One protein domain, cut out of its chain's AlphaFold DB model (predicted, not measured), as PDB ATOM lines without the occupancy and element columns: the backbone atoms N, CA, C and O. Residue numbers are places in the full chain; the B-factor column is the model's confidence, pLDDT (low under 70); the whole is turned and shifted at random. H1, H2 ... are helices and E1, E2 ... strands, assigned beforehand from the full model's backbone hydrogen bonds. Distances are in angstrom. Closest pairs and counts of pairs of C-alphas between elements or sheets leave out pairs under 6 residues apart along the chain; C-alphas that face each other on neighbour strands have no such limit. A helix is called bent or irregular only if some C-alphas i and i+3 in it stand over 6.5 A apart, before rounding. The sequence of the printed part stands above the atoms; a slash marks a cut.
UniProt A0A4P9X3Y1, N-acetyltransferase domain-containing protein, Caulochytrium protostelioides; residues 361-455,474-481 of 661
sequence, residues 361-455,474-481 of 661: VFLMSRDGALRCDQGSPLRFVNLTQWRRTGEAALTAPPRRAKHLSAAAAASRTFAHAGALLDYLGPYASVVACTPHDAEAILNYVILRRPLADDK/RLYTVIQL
ATOM      1  N   VAL A 361     497.068 359.208 400.038       82.31
ATOM      2  CA  VAL A 361     496.104 360.179 399.507       82.31
ATOM      3  C   VAL A 361     495.806 359.812 398.067       82.31
ATOM      4  O   VAL A 361     496.716 359.687 397.256       82.31
ATOM      5  N   PHE A 362     494.541 359.644 397.730       85.94
ATOM      6  CA  PHE A 362     494.083 359.388 396.378       85.94
ATOM      7  C   PHE A 362     493.702 360.712 395.726       85.94
ATOM      8  O   PHE A 362     492.692 361.310 396.082       85.94
ATOM      9  N   LEU A 363     494.516 361.171 394.783       86.38
ATOM     10  CA  LEU A 363     494.263 362.386 394.019       86.38
ATOM     11  C   LEU A 363     493.520 362.017 392.728       86.38
ATOM     12  O   LEU A 363     494.122 361.553 391.759       86.38
ATOM     13  N   MET A 364     492.205 362.207 392.731       85.94
ATOM     14  CA  MET A 364     491.314 361.987 391.594       85.94
ATOM     15  C   MET A 364     491.120 363.300 390.832       85.94
ATOM     16  O   MET A 364     490.168 364.045 391.066       85.94
ATOM     17  N   SER A 365     492.036 363.581 389.911       80.19
ATOM     18  CA  SER A 365     492.004 364.785 389.077       80.19
ATOM     19  C   SER A 365     491.918 364.420 387.603       80.19
ATOM     20  O   SER A 365     492.387 363.354 387.193       80.19
ATOM     21  N   ARG A 366     491.376 365.321 386.775       74.44
ATOM     22  CA  ARG A 366     491.404 365.193 385.309       74.44
ATOM     23  C   ARG A 366     492.805 364.860 384.769       74.44
ATOM     24  O   ARG A 366     492.918 364.150 383.772       74.44
ATOM     25  N   ASP A 367     493.848 365.325 385.452       73.06
ATOM     26  CA  ASP A 367     495.251 365.156 385.068       73.06
ATOM     27  C   ASP A 367     495.937 363.910 385.687       73.06
ATOM     28  O   ASP A 367     497.102 363.646 385.402       73.06
ATOM     29  N   GLY A 368     495.254 363.108 386.517       68.38
ATOM     30  CA  GLY A 368     495.910 362.127 387.400       68.38
ATOM     31  C   GLY A 368     496.538 360.887 386.734       68.38
ATOM     32  O   GLY A 368     497.415 360.250 387.321       68.38
ATOM     33  N   ALA A 369     496.152 360.528 385.505       68.50
ATOM     34  CA  ALA A 369     496.777 359.431 384.751       68.50
ATOM     35  C   ALA A 369     497.969 359.937 383.919       68.50
ATOM     36  O   ALA A 369     497.892 360.066 382.693       68.50
ATOM     37  N   LEU A 370     499.077 360.227 384.604       73.06
ATOM     38  CA  LEU A 370     500.274 360.802 383.998       73.06
ATOM     39  C   LEU A 370     500.944 359.850 383.003       73.06
ATOM     40  O   LEU A 370     500.890 358.622 383.118       73.06
ATOM     41  N   ARG A 371     501.595 360.434 381.996       70.00
ATOM     42  CA  ARG A 371     502.279 359.722 380.913       70.00
ATOM     43  C   ARG A 371     503.631 360.362 380.643       70.00
ATOM     44  O   ARG A 371     503.782 361.568 380.802       70.00
ATOM     45  N   CYS A 372     504.601 359.558 380.221       61.12
ATOM     46  CA  CYS A 372     505.847 360.082 379.673       61.12
ATOM     47  C   CYS A 372     505.614 360.670 378.271       61.12
ATOM     48  O   CYS A 372     504.593 360.400 377.631       61.12
ATOM     49  N   ASP A 373     506.595 361.406 377.746       55.44
ATOM     50  CA  ASP A 373     506.540 361.984 376.393       55.44
ATOM     51  C   ASP A 373     506.311 360.955 375.279       55.44
ATOM     52  O   ASP A 373     505.788 361.275 374.215       55.44
ATOM     53  N   GLN A 374     506.670 359.697 375.525       53.75
ATOM     54  CA  GLN A 374     506.475 358.590 374.588       53.75
ATOM     55  C   GLN A 374     505.066 357.972 374.684       53.75
ATOM     56  O   GLN A 374     504.765 357.001 373.995       53.75
ATOM     57  N   GLY A 375     504.186 358.526 375.526       58.56
ATOM     58  CA  GLY A 375     502.794 358.107 375.705       58.56
ATOM     59  C   GLY A 375     502.590 356.942 376.680       58.56
ATOM     60  O   GLY A 375     501.442 356.634 377.028       58.56
ATOM     61  N   SER A 376     503.667 356.310 377.153       61.16
ATOM     62  CA  SER A 376     503.602 355.252 378.163       61.16
ATOM     63  C   SER A 376     503.161 355.818 379.519       61.16
ATOM     64  O   SER A 376     503.534 356.940 379.862       61.16
ATOM     65  N   PRO A 377     502.365 355.074 380.306       68.31
ATOM     66  CA  PRO A 377     501.926 355.533 381.620       68.31
ATOM     67  C   PRO A 377     503.105 355.735 382.570       68.31
ATOM     68  O   PRO A 377     503.963 354.862 382.713       68.31
ATOM     69  N   LEU A 378     503.113 356.879 383.250       72.56
ATOM     70  CA  LEU A 378     504.031 357.164 384.337       72.56
ATOM     71  C   LEU A 378     503.490 356.464 385.586       72.56
ATOM     72  O   LEU A 378     502.403 356.762 386.057       72.56
ATOM     73  N   ARG A 379     504.207 355.453 386.080       74.69
ATOM     74  CA  ARG A 379     503.710 354.575 387.154       74.69
ATOM     75  C   ARG A 379     504.165 355.013 388.541       74.69
ATOM     76  O   ARG A 379     503.425 354.845 389.505       74.69
ATOM     77  N   PHE A 380     505.379 355.546 388.633       77.94
ATOM     78  CA  PHE A 380     506.015 355.949 389.878       77.94
ATOM     79  C   PHE A 380     506.775 357.257 389.695       77.94
ATOM     80  O   PHE A 380     507.425 357.442 388.666       77.94
ATOM     81  N   VAL A 381     506.723 358.128 390.700       78.00
ATOM     82  CA  VAL A 381     507.452 359.395 390.736       78.00
ATOM     83  C   VAL A 381     508.068 359.587 392.117       78.00
ATOM     84  O   VAL A 381     507.358 359.675 393.117       78.00
ATOM     85  N   ASN A 382     509.400 359.681 392.151       77.44
ATOM     86  CA  ASN A 382     510.138 360.240 393.279       77.44
ATOM     87  C   ASN A 382     510.141 361.765 393.112       77.44
ATOM     88  O   ASN A 382     510.825 362.297 392.234       77.44
ATOM     89  N   LEU A 383     509.351 362.460 393.927       80.06
ATOM     90  CA  LEU A 383     509.154 363.896 393.784       80.06
ATOM     91  C   LEU A 383     510.419 364.700 394.111       80.06
ATOM     92  O   LEU A 383     510.693 365.689 393.442       80.06
ATOM     93  N   THR A 384     511.227 364.260 395.078       77.88
ATOM     94  CA  THR A 384     512.515 364.886 395.426       77.88
ATOM     95  C   THR A 384     513.479 364.866 394.243       77.88
ATOM     96  O   THR A 384     514.175 365.847 393.981       77.88
ATOM     97  N   GLN A 385     513.513 363.759 393.496       72.56
ATOM     98  CA  GLN A 385     514.288 363.672 392.261       72.56
ATOM     99  C   GLN A 385     513.675 364.546 391.157       72.56
ATOM    100  O   GLN A 385     514.396 365.282 390.486       72.56
ATOM    101  N   TRP A 386     512.348 364.504 390.996       73.81
ATOM    102  CA  TRP A 386     511.639 365.305 389.999       73.81
ATOM    103  C   TRP A 386     511.856 366.812 390.179       73.81
ATOM    104  O   TRP A 386     512.171 367.490 389.207       73.81
ATOM    105  N   ARG A 387     511.756 367.331 391.408       76.88
ATOM    106  CA  ARG A 387     512.014 368.746 391.729       76.88
ATOM    107  C   ARG A 387     513.414 369.187 391.283       76.88
ATOM    108  O   ARG A 387     513.586 370.294 390.799       76.88
ATOM    109  N   ARG A 388     514.415 368.301 391.367       69.06
ATOM    110  CA  ARG A 388     515.794 368.601 390.940       69.06
ATOM    111  C   ARG A 388     516.002 368.568 389.428       69.06
ATOM    112  O   ARG A 388     516.690 369.431 388.897       69.06
ATOM    113  N   THR A 389     515.487 367.548 388.742       65.56
ATOM    114  CA  THR A 389     515.839 367.290 387.328       65.56
ATOM    115  C   THR A 389     514.694 367.524 386.347       65.56
ATOM    116  O   THR A 389     514.928 367.805 385.176       65.56
ATOM    117  N   GLY A 390     513.452 367.352 386.797       60.69
ATOM    118  CA  GLY A 390     512.245 367.364 385.969       60.69
ATOM    119  C   GLY A 390     511.649 368.753 385.747       60.69
ATOM    120  O   GLY A 390     511.100 369.002 384.677       60.69
ATOM    121  N   GLU A 391     511.807 369.686 386.692       61.75
ATOM    122  CA  GLU A 391     511.344 371.075 386.513       61.75
ATOM    123  C   GLU A 391     512.030 371.756 385.321       61.75
ATOM    124  O   GLU A 391     511.368 372.386 384.497       61.75
ATOM    125  N   ALA A 392     513.330 371.516 385.137       55.88
ATOM    126  CA  ALA A 392     514.068 371.993 383.971       55.88
ATOM    127  C   ALA A 392     513.530 371.405 382.649       55.88
ATOM    128  O   ALA A 392     513.449 372.111 381.642       55.88
ATOM    129  N   ALA A 393     513.089 370.141 382.643       53.28
ATOM    130  CA  ALA A 393     512.527 369.497 381.452       53.28
ATOM    131  C   ALA A 393     511.190 370.120 381.006       53.28
ATOM    132  O   ALA A 393     510.893 370.133 379.814       53.28
ATOM    133  N   LEU A 394     510.414 370.689 381.937       51.91
ATOM    134  CA  LEU A 394     509.167 371.410 381.648       51.91
ATOM    135  C   LEU A 394     509.404 372.801 381.037       51.91
ATOM    136  O   LEU A 394     508.514 373.339 380.382       51.91
ATOM    137  N   THR A 395     510.594 373.375 381.242       49.75
ATOM    138  CA  THR A 395     510.993 374.676 380.673       49.75
ATOM    139  C   THR A 395     511.637 374.570 379.289       49.75
ATOM    140  O   THR A 395     511.781 375.578 378.597       49.75
ATOM    141  N   ALA A 396     512.000 373.359 378.848       50.81
ATOM    142  CA  ALA A 396     512.524 373.140 377.507       50.81
ATOM    143  C   ALA A 396     511.417 373.367 376.455       50.81
ATOM    144  O   ALA A 396     510.285 372.917 376.656       50.81
ATOM    145  N   PRO A 397     511.709 374.027 375.315       49.62
ATOM    146  CA  PRO A 397     510.699 374.307 374.302       49.62
ATOM    147  C   PRO A 397     510.090 372.987 373.797       49.62
ATOM    148  O   PRO A 397     510.809 372.131 373.262       49.62
ATOM    149  N   PRO A 398     508.773 372.777 373.966       52.69
ATOM    150  CA  PRO A 398     508.149 371.511 373.622       52.69
ATOM    151  C   PRO A 398     508.179 371.320 372.110       52.69
ATOM    152  O   PRO A 398     507.767 372.186 371.342       52.69
ATOM    153  N   ARG A 399     508.599 370.134 371.658       52.53
ATOM    154  CA  ARG A 399     508.668 369.825 370.220       52.53
ATOM    155  C   ARG A 399     507.287 369.806 369.535       52.53
ATOM    156  O   ARG A 399     507.240 369.902 368.312       52.53
ATOM    157  N   ARG A 400     506.164 369.664 370.275       51.84
ATOM    158  CA  ARG A 400     504.768 369.769 369.764       51.84
ATOM    159  C   ARG A 400     503.763 370.202 370.845       51.84
ATOM    160  O   ARG A 400     503.925 369.861 372.012       51.84
ATOM    161  N   ALA A 401     502.639 370.800 370.434       49.16
ATOM    162  CA  ALA A 401     501.552 371.270 371.313       49.16
ATOM    163  C   ALA A 401     500.951 370.202 372.257       49.16
ATOM    164  O   ALA A 401     500.586 370.514 373.385       49.16
ATOM    165  N   LYS A 402     500.893 368.927 371.840       50.28
ATOM    166  CA  LYS A 402     500.419 367.817 372.695       50.28
ATOM    167  C   LYS A 402     501.346 367.519 373.884       50.28
ATOM    168  O   LYS A 402     500.878 366.998 374.888       50.28
ATOM    169  N   HIS A 403     502.636 367.843 373.775       52.81
ATOM    170  CA  HIS A 403     503.579 367.703 374.889       52.81
ATOM    171  C   HIS A 403     503.408 368.837 375.905       52.81
ATOM    172  O   HIS A 403     503.549 368.601 377.096       52.81
ATOM    173  N   LEU A 404     503.013 370.035 375.457       51.44
ATOM    174  CA  LEU A 404     502.781 371.187 376.333       51.44
ATOM    175  C   LEU A 404     501.600 370.951 377.295       51.44
ATOM    176  O   LEU A 404     501.697 371.261 378.480       51.44
ATOM    177  N   SER A 405     500.498 370.358 376.820       56.56
ATOM    178  CA  SER A 405     499.342 370.055 377.677       56.56
ATOM    179  C   SER A 405     499.621 368.931 378.682       56.56
ATOM    180  O   SER A 405     499.185 369.025 379.827       56.56
ATOM    181  N   ALA A 406     500.375 367.901 378.282       61.06
ATOM    182  CA  ALA A 406     500.796 366.814 379.168       61.06
ATOM    183  C   ALA A 406     501.797 367.290 380.235       61.06
ATOM    184  O   ALA A 406     501.663 366.936 381.403       61.06
ATOM    185  N   ALA A 407     502.745 368.147 379.848       63.03
ATOM    186  CA  ALA A 407     503.682 368.808 380.748       63.03
ATOM    187  C   ALA A 407     502.951 369.660 381.796       63.03
ATOM    188  O   ALA A 407     503.163 369.483 382.989       63.03
ATOM    189  N   ALA A 408     502.020 370.520 381.371       65.69
ATOM    190  CA  ALA A 408     501.245 371.356 382.287       65.69
ATOM    191  C   ALA A 408     500.368 370.533 383.255       65.69
ATOM    192  O   ALA A 408     500.267 370.871 384.435       65.69
ATOM    193  N   ALA A 409     499.759 369.443 382.775       67.69
ATOM    194  CA  ALA A 409     498.995 368.497 383.593       67.69
ATOM    195  C   ALA A 409     499.870 367.787 384.645       67.69
ATOM    196  O   ALA A 409     499.486 367.679 385.815       67.69
ATOM    197  N   ALA A 410     501.075 367.365 384.250       70.94
ATOM    198  CA  ALA A 410     502.060 366.782 385.153       70.94
ATOM    199  C   ALA A 410     502.523 367.793 386.209       70.94
ATOM    200  O   ALA A 410     502.493 367.475 387.395       70.94
ATOM    201  N   SER A 411     502.851 369.027 385.811       73.75
ATOM    202  CA  SER A 411     503.245 370.095 386.739       73.75
ATOM    203  C   SER A 411     502.182 370.365 387.798       73.75
ATOM    204  O   SER A 411     502.510 370.434 388.979       73.75
ATOM    205  N   ARG A 412     500.904 370.473 387.404       75.56
ATOM    206  CA  ARG A 412     499.798 370.682 388.355       75.56
ATOM    207  C   ARG A 412     499.666 369.517 389.330       75.56
ATOM    208  O   ARG A 412     499.613 369.736 390.538       75.56
ATOM    209  N   THR A 413     499.661 368.289 388.811       80.50
ATOM    210  CA  THR A 413     499.560 367.077 389.634       80.50
ATOM    211  C   THR A 413     500.728 366.968 390.616       80.50
ATOM    212  O   THR A 413     500.515 366.642 391.781       80.50
ATOM    213  N   PHE A 414     501.957 367.278 390.192       82.56
ATOM    214  CA  PHE A 414     503.144 367.227 391.050       82.56
ATOM    215  C   PHE A 414     503.211 368.356 392.071       82.56
ATOM    216  O   PHE A 414     503.612 368.097 393.202       82.56
ATOM    217  N   ALA A 415     502.793 369.572 391.718       79.38
ATOM    218  CA  ALA A 415     502.697 370.674 392.673       79.38
ATOM    219  C   ALA A 415     501.689 370.344 393.784       79.38
ATOM    220  O   ALA A 415     502.000 370.473 394.967       79.38
ATOM    221  N   HIS A 416     500.517 369.827 393.403       78.12
ATOM    222  CA  HIS A 416     499.488 369.397 394.346       78.12
ATOM    223  C   HIS A 416     499.985 368.226 395.212       78.12
ATOM    224  O   HIS A 416     499.953 368.302 396.441       78.12
ATOM    225  N   ALA A 417     500.514 367.166 394.593       82.94
ATOM    226  CA  ALA A 417     501.074 366.031 395.322       82.94
ATOM    227  C   ALA A 417     502.208 366.457 396.266       82.94
ATOM    228  O   ALA A 417     502.292 365.948 397.377       82.94
ATOM    229  N   GLY A 418     503.046 367.410 395.855       82.12
ATOM    230  CA  GLY A 418     504.114 367.965 396.677       82.12
ATOM    231  C   GLY A 418     503.607 368.636 397.936       82.12
ATOM    232  O   GLY A 418     504.041 368.256 399.013       82.12
ATOM    233  N   ALA A 419     502.627 369.530 397.819       78.31
ATOM    234  CA  ALA A 419     502.028 370.177 398.983       78.31
ATOM    235  C   ALA A 419     501.410 369.164 399.973       78.31
ATOM    236  O   ALA A 419     501.547 369.321 401.184       78.31
ATOM    237  N   LEU A 420     500.793 368.082 399.477       77.19
ATOM    238  CA  LEU A 420     500.297 366.983 400.319       77.19
ATOM    239  C   LEU A 420     501.432 366.217 401.018       77.19
ATOM    240  O   LEU A 420     501.336 365.876 402.196       77.19
ATOM    241  N   LEU A 421     502.490 365.897 400.276       79.50
ATOM    242  CA  LEU A 421     503.593 365.055 400.735       79.50
ATOM    243  C   LEU A 421     504.546 365.787 401.683       79.50
ATOM    244  O   LEU A 421     505.028 365.169 402.631       79.50
ATOM    245  N   ASP A 422     504.777 367.080 401.461       77.69
ATOM    246  CA  ASP A 422     505.551 367.937 402.363       77.69
ATOM    247  C   ASP A 422     504.893 367.967 403.755       77.69
ATOM    248  O   ASP A 422     505.584 367.951 404.771       77.69
ATOM    249  N   TYR A 423     503.557 367.900 403.804       70.88
ATOM    250  CA  TYR A 423     502.811 367.814 405.053       70.88
ATOM    251  C   TYR A 423     502.793 366.400 405.661       70.88
ATOM    252  O   TYR A 423     503.031 366.215 406.852       70.88
ATOM    253  N   LEU A 424     502.492 365.366 404.870       71.50
ATOM    254  CA  LEU A 424     502.321 363.996 405.380       71.50
ATOM    255  C   LEU A 424     503.640 363.277 405.707       71.50
ATOM    256  O   LEU A 424     503.632 362.249 406.395       71.50
ATOM    257  N   GLY A 425     504.759 363.808 405.223       68.69
ATOM    258  CA  GLY A 425     506.094 363.273 405.430       68.69
ATOM    259  C   GLY A 425     506.507 362.204 404.406       68.69
ATOM    260  O   GLY A 425     505.709 361.742 403.583       68.69
ATOM    261  N   PRO A 426     507.774 361.756 404.463       66.69
ATOM    262  CA  PRO A 426     508.425 360.995 403.391       66.69
ATOM    263  C   PRO A 426     507.876 359.578 403.182       66.69
ATOM    264  O   PRO A 426     508.112 358.967 402.141       66.69
ATOM    265  N   TYR A 427     507.144 359.046 404.160       68.62
ATOM    266  CA  TYR A 427     506.548 357.713 404.087       68.62
ATOM    267  C   TYR A 427     505.191 357.714 403.376       68.62
ATOM    268  O   TYR A 427     504.731 356.657 402.941       68.62
ATOM    269  N   ALA A 428     504.544 358.875 403.254       76.50
ATOM    270  CA  ALA A 428     503.239 358.996 402.629       76.50
ATOM    271  C   ALA A 428     503.311 358.815 401.110       76.50
ATOM    272  O   ALA A 428     504.343 359.012 400.469       76.50
ATOM    273  N   SER A 429     502.191 358.412 400.520       81.75
ATOM    274  CA  SER A 429     502.068 358.259 399.071       81.75
ATOM    275  C   SER A 429     500.845 359.005 398.563       81.75
ATOM    276  O   SER A 429     499.759 358.872 399.119       81.75
ATOM    277  N   VAL A 430     501.009 359.746 397.476       86.25
ATOM    278  CA  VAL A 430     499.909 360.296 396.689       86.25
ATOM    279  C   VAL A 430     499.699 359.382 395.490       86.25
ATOM    280  O   VAL A 430     500.619 359.101 394.733       86.25
ATOM    281  N   VAL A 431     498.488 358.882 395.314       87.25
ATOM    282  CA  VAL A 431     498.104 358.022 394.200       87.25
ATOM    283  C   VAL A 431     497.214 358.844 393.291       87.25
ATOM    284  O   VAL A 431     496.053 359.085 393.609       87.25
ATOM    285  N   ALA A 432     497.777 359.301 392.180       87.00
ATOM    286  CA  ALA A 432     497.068 360.108 391.203       87.00
ATOM    287  C   ALA A 432     496.387 359.210 390.161       87.00
ATOM    288  O   ALA A 432     497.018 358.315 389.590       87.00
ATOM    289  N   CYS A 433     495.103 359.437 389.908       86.38
ATOM    290  CA  CYS A 433     494.349 358.795 388.834       86.38
ATOM    291  C   CYS A 433     493.263 359.740 388.313       86.38
ATOM    292  O   CYS A 433     492.977 360.770 388.924       86.38
ATOM    293  N   THR A 434     492.649 359.401 387.182       85.31
ATOM    294  CA  THR A 434     491.437 360.109 386.755       85.31
ATOM    295  C   THR A 434     490.229 359.619 387.562       85.31
ATOM    296  O   THR A 434     490.242 358.474 388.028       85.31
ATOM    297  N   PRO A 435     489.163 360.426 387.717       82.25
ATOM    298  CA  PRO A 435     487.901 359.951 388.289       82.25
ATOM    299  C   PRO A 435     487.321 358.742 387.535       82.25
ATOM    300  O   PRO A 435     486.791 357.815 388.142       82.25
ATOM    301  N   HIS A 436     487.507 358.702 386.212       83.19
ATOM    302  CA  HIS A 436     487.122 357.569 385.371       83.19
ATOM    303  C   HIS A 436     487.829 356.262 385.763       83.19
ATOM    304  O   HIS A 436     487.231 355.185 385.710       83.19
ATOM    305  N   ASP A 437     489.093 356.370 386.176       79.56
ATOM    306  CA  ASP A 437     489.962 355.270 386.595       79.56
ATOM    307  C   ASP A 437     489.898 354.996 388.109       79.56
ATOM    308  O   ASP A 437     490.760 354.284 388.628       79.56
ATOM    309  N   ALA A 438     488.902 355.519 388.841       79.75
ATOM    310  CA  ALA A 438     488.821 355.407 390.303       79.75
ATOM    311  C   ALA A 438     488.989 353.965 390.816       79.75
ATOM    312  O   ALA A 438     489.654 353.733 391.825       79.75
ATOM    313  N   GLU A 439     488.489 352.965 390.081       77.62
ATOM    314  CA  GLU A 439     488.639 351.552 390.453       77.62
ATOM    315  C   GLU A 439     490.100 351.089 390.567       77.62
ATOM    316  O   GLU A 439     490.386 350.111 391.262       77.62
ATOM    317  N   ALA A 440     491.040 351.769 389.908       75.50
ATOM    318  CA  ALA A 440     492.458 351.441 389.962       75.50
ATOM    319  C   ALA A 440     493.038 351.613 391.384       75.50
ATOM    320  O   ALA A 440     494.012 350.945 391.738       75.50
ATOM    321  N   ILE A 441     492.389 352.413 392.238       79.31
ATOM    322  CA  ILE A 441     492.734 352.580 393.656       79.31
ATOM    323  C   ILE A 441     492.593 351.274 394.442       79.31
ATOM    324  O   ILE A 441     493.427 350.994 395.304       79.31
ATOM    325  N   LEU A 442     491.605 350.431 394.113       79.31
ATOM    326  CA  LEU A 442     491.435 349.123 394.759       79.31
ATOM    327  C   LEU A 442     492.697 348.268 394.597       79.31
ATOM    328  O   LEU A 442     493.134 347.610 395.541       79.31
ATOM    329  N   ASN A 443     493.341 348.341 393.430       79.94
ATOM    330  CA  ASN A 443     494.596 347.637 393.194       79.94
ATOM    331  C   ASN A 443     495.726 348.209 394.056       79.94
ATOM    332  O   ASN A 443     496.501 347.443 394.620       79.94
ATOM    333  N   TYR A 444     495.830 349.535 394.186       80.81
ATOM    334  CA  TYR A 444     496.867 350.145 395.023       80.81
ATOM    335  C   TYR A 444     496.703 349.790 396.503       80.81
ATOM    336  O   TYR A 444     497.680 349.498 397.184       80.81
ATOM    337  N   VAL A 445     495.473 349.768 397.010       78.56
ATOM    338  CA  VAL A 445     495.173 349.406 398.403       78.56
ATOM    339  C   VAL A 445     495.759 348.041 398.776       78.56
ATOM    340  O   VAL A 445     496.275 347.872 399.892       78.56
ATOM    341  N   ILE A 446     495.658 347.088 397.846       75.75
ATOM    342  CA  ILE A 446     496.112 345.704 398.002       75.75
ATOM    343  C   ILE A 446     497.618 345.608 397.750       75.75
ATOM    344  O   ILE A 446     498.346 345.043 398.561       75.75
ATOM    345  N   LEU A 447     498.088 346.161 396.629       76.31
ATOM    346  CA  LEU A 447     499.454 345.970 396.144       76.31
ATOM    347  C   LEU A 447     500.466 346.912 396.808       76.31
ATOM    348  O   LEU A 447     501.634 346.555 396.921       76.31
ATOM    349  N   ARG A 448     500.040 348.115 397.220       75.12
ATOM    350  CA  ARG A 448     500.869 349.210 397.771       75.12
ATOM    351  C   ARG A 448     502.099 349.550 396.920       75.12
ATOM    352  O   ARG A 448     503.082 350.091 397.410       75.12
ATOM    353  N   ARG A 449     502.038 349.264 395.624       72.12
ATOM    354  CA  ARG A 449     503.099 349.533 394.656       72.12
ATOM    355  C   ARG A 449     502.488 349.971 393.333       72.12
ATOM    356  O   ARG A 449     501.322 349.670 393.097       72.12
ATOM    357  N   PRO A 450     503.261 350.617 392.453       70.00
ATOM    358  CA  PRO A 450     502.829 350.870 391.089       70.00
ATOM    359  C   PRO A 450     502.390 349.583 390.373       70.00
ATOM    360  O   PRO A 450     502.988 348.515 390.568       70.00
ATOM    361  N   LEU A 451     501.366 349.681 389.517       65.38
ATOM    362  CA  LEU A 451     500.974 348.572 388.644       65.38
ATOM    363  C   LEU A 451     502.147 348.202 387.733       65.38
ATOM    364  O   LEU A 451     502.705 349.057 387.044       65.38
ATOM    365  N   ALA A 452     502.505 346.919 387.742       53.28
ATOM    366  CA  ALA A 452     503.475 346.360 386.817       53.28
ATOM    367  C   ALA A 452     502.734 345.895 385.564       53.28
ATOM    368  O   ALA A 452     501.822 345.079 385.682       53.28
ATOM    369  N   ASP A 453     503.154 346.367 384.395       51.34
ATOM    370  CA  ASP A 453     502.943 345.628 383.156       51.34
ATOM    371  C   ASP A 453     504.278 344.959 382.824       51.34
ATOM    372  O   ASP A 453     505.328 345.609 382.826       51.34
ATOM    373  N   ASP A 454     504.251 343.645 382.617       41.66
ATOM    374  CA  ASP A 454     505.407 342.870 382.183       41.66
ATOM    375  C   ASP A 454     506.055 343.563 380.966       41.66
ATOM    376  O   ASP A 454     505.403 343.730 379.935       41.66
ATOM    377  N   LYS A 455     507.341 343.942 381.111       39.66
ATOM    378  CA  LYS A 455     508.184 344.819 380.251       39.66
ATOM    379  C   LYS A 455     508.254 346.288 380.696       39.66
ATOM    380  O   LYS A 455     507.868 347.205 379.975       39.66
ATOM    381  N   ARG A 474     492.742 350.975 383.287       62.47
ATOM    382  CA  ARG A 474     492.880 351.249 384.733       62.47
ATOM    383  C   ARG A 474     494.313 351.636 385.090       62.47
ATOM    384  O   ARG A 474     495.153 350.766 385.334       62.47
ATOM    385  N   LEU A 475     494.618 352.931 385.108       70.81
ATOM    386  CA  LEU A 475     495.971 353.441 385.350       70.81
ATOM    387  C   LEU A 475     495.976 354.407 386.543       70.81
ATOM    388  O   LEU A 475     495.138 355.295 386.630       70.81
ATOM    389  N   TYR A 476     496.953 354.251 387.438       81.56
ATOM    390  CA  TYR A 476     497.305 355.261 388.437       81.56
ATOM    391  C   TYR A 476     498.816 355.491 388.450       81.56
ATOM    392  O   TYR A 476     499.595 354.606 388.069       81.56
ATOM    393  N   THR A 477     499.200 356.670 388.929       82.94
ATOM    394  CA  THR A 477     500.576 357.086 389.192       82.94
ATOM    395  C   THR A 477     500.792 357.138 390.696       82.94
ATOM    396  O   THR A 477     500.044 357.805 391.403       82.94
ATOM    397  N   VAL A 478     501.813 356.457 391.204       84.19
ATOM    398  CA  VAL A 478     502.229 356.588 392.605       84.19
ATOM    399  C   VAL A 478     503.282 357.681 392.692       84.19
ATOM    400  O   VAL A 478     504.344 357.570 392.092       84.19
ATOM    401  N   ILE A 479     502.998 358.728 393.446       84.19
ATOM    402  CA  ILE A 479     503.896 359.840 393.721       84.19
ATOM    403  C   ILE A 479     504.260 359.752 395.195       84.19
ATOM    404  O   ILE A 479     503.398 359.679 396.067       84.19
ATOM    405  N   GLN A 480     505.546 359.743 395.487       82.19
ATOM    406  CA  GLN A 480     506.053 359.830 396.848       82.19
ATOM    407  C   GLN A 480     506.965 361.038 396.926       82.19
ATOM    408  O   GLN A 480     507.588 361.391 395.921       82.19
ATOM    409  N   LEU A 481     507.104 361.633 398.118       77.50
ATOM    410  CA  LEU A 481     508.140 362.651 398.330       77.50
ATOM    411  C   LEU A 481     509.487 362.074 397.889       77.50
ATOM    412  O   LEU A 481     510.290 362.744 397.247       77.50
TER     413      LEU A 481
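This is residues 361 to 455 and 474 to 481 of the 661 residues of the protein "N-acetyltransferase domain-containing protein" of Caulochytrium protostelioides (UniProt A0A4P9X3Y1). A small four-stranded sheet has the second half of the long helix H2 packed over one of its faces, while the first half of H2 runs on past the strands. H1 folds back beside residues 407 to 418 of H2, the two making a helical hairpin, and the short helix H3 only grazes the sheet. The printed part has 103 residues, with three named helices and four named strands in the order E1, E2, H1, H2, E3, H3, E4. The sheet is mixed, in the order E1, E3, E4, E2, and the class is mixed, helices and strands. The whole is compact, with a radius of gyration of the C-alphas of 13.2 A and spans of 40 by 28 by 26 A.

The inner strands E3, residues 429 to 433, and E4, residues 477 to 480, are antiparallel at 158 degrees, with N 430 and O 479 2.8 A apart, within hydrogen-bond range. Edge strand E1, residues 361 to 364, is parallel to E3 at 15 degrees, with N 431 and O 361 2.7 A apart. Edge strand E2, residues 380 to 382, is parallel to E4 at 22 degrees, with N 381 and O 478 2.8 A apart. H2, residues 401 to 424, is on one face of this sheet, an arrangement of two layers, at a height over the sheet of 9.3 A. It lies over E3, and only just not over E4, on which 2 of its C-alphas fall. On the local plane it stands at 32 degrees to E3, only just slantwise to the strands. The closest C-alphas of H2 and E3 are those of Ala 417 and Val 430, 6.0 A apart. H1, residues 383 to 395, is not on the sheet, and touches residues 407 to 418 of H2 at a shallow tilt of 27 degrees, opposite ways. Their closest C-alphas, of Leu 394 and Ala 407, are 6.1 A apart. H3, residues 440 to 447, only grazes the sheet, with its residues 440 to 444, and is apart from H1 and H2. Every O i to N i+4 pair is within hydrogen-bond range in H3, but 5 of 9 in H1 and 18 of 20 in H2.

E1 begins at C-alpha 361 (496.104, 360.179, 399.507) and is 9.4 A long; E2 measures 6.9 A, E3 12.8 A. H2 runs 34.8 A from C-alpha 401 (501.552, 371.270, 371.313) to C-alpha 424. H1, 17.1 A, is irregular, but only just: C-alphas 388 and 391 are 6.7 A apart. H3 measures 10.8 A. E4, 9.8 A, ends at C-alpha 480 (506.053, 359.830, 396.848).

The C-alphas of Pro 397 and Ile 446 are the two farthest apart, 39.9 A. Residues 456 to 473 are not printed, and C-alphas 455 and 474 are 17.2 A apart across the cut. The link from E1 to E2 is long, with 15 residues. Mean pLDDT of the printed part is 70.8; 39 residues are under 70, among them 388 to 409 and 451 to 455.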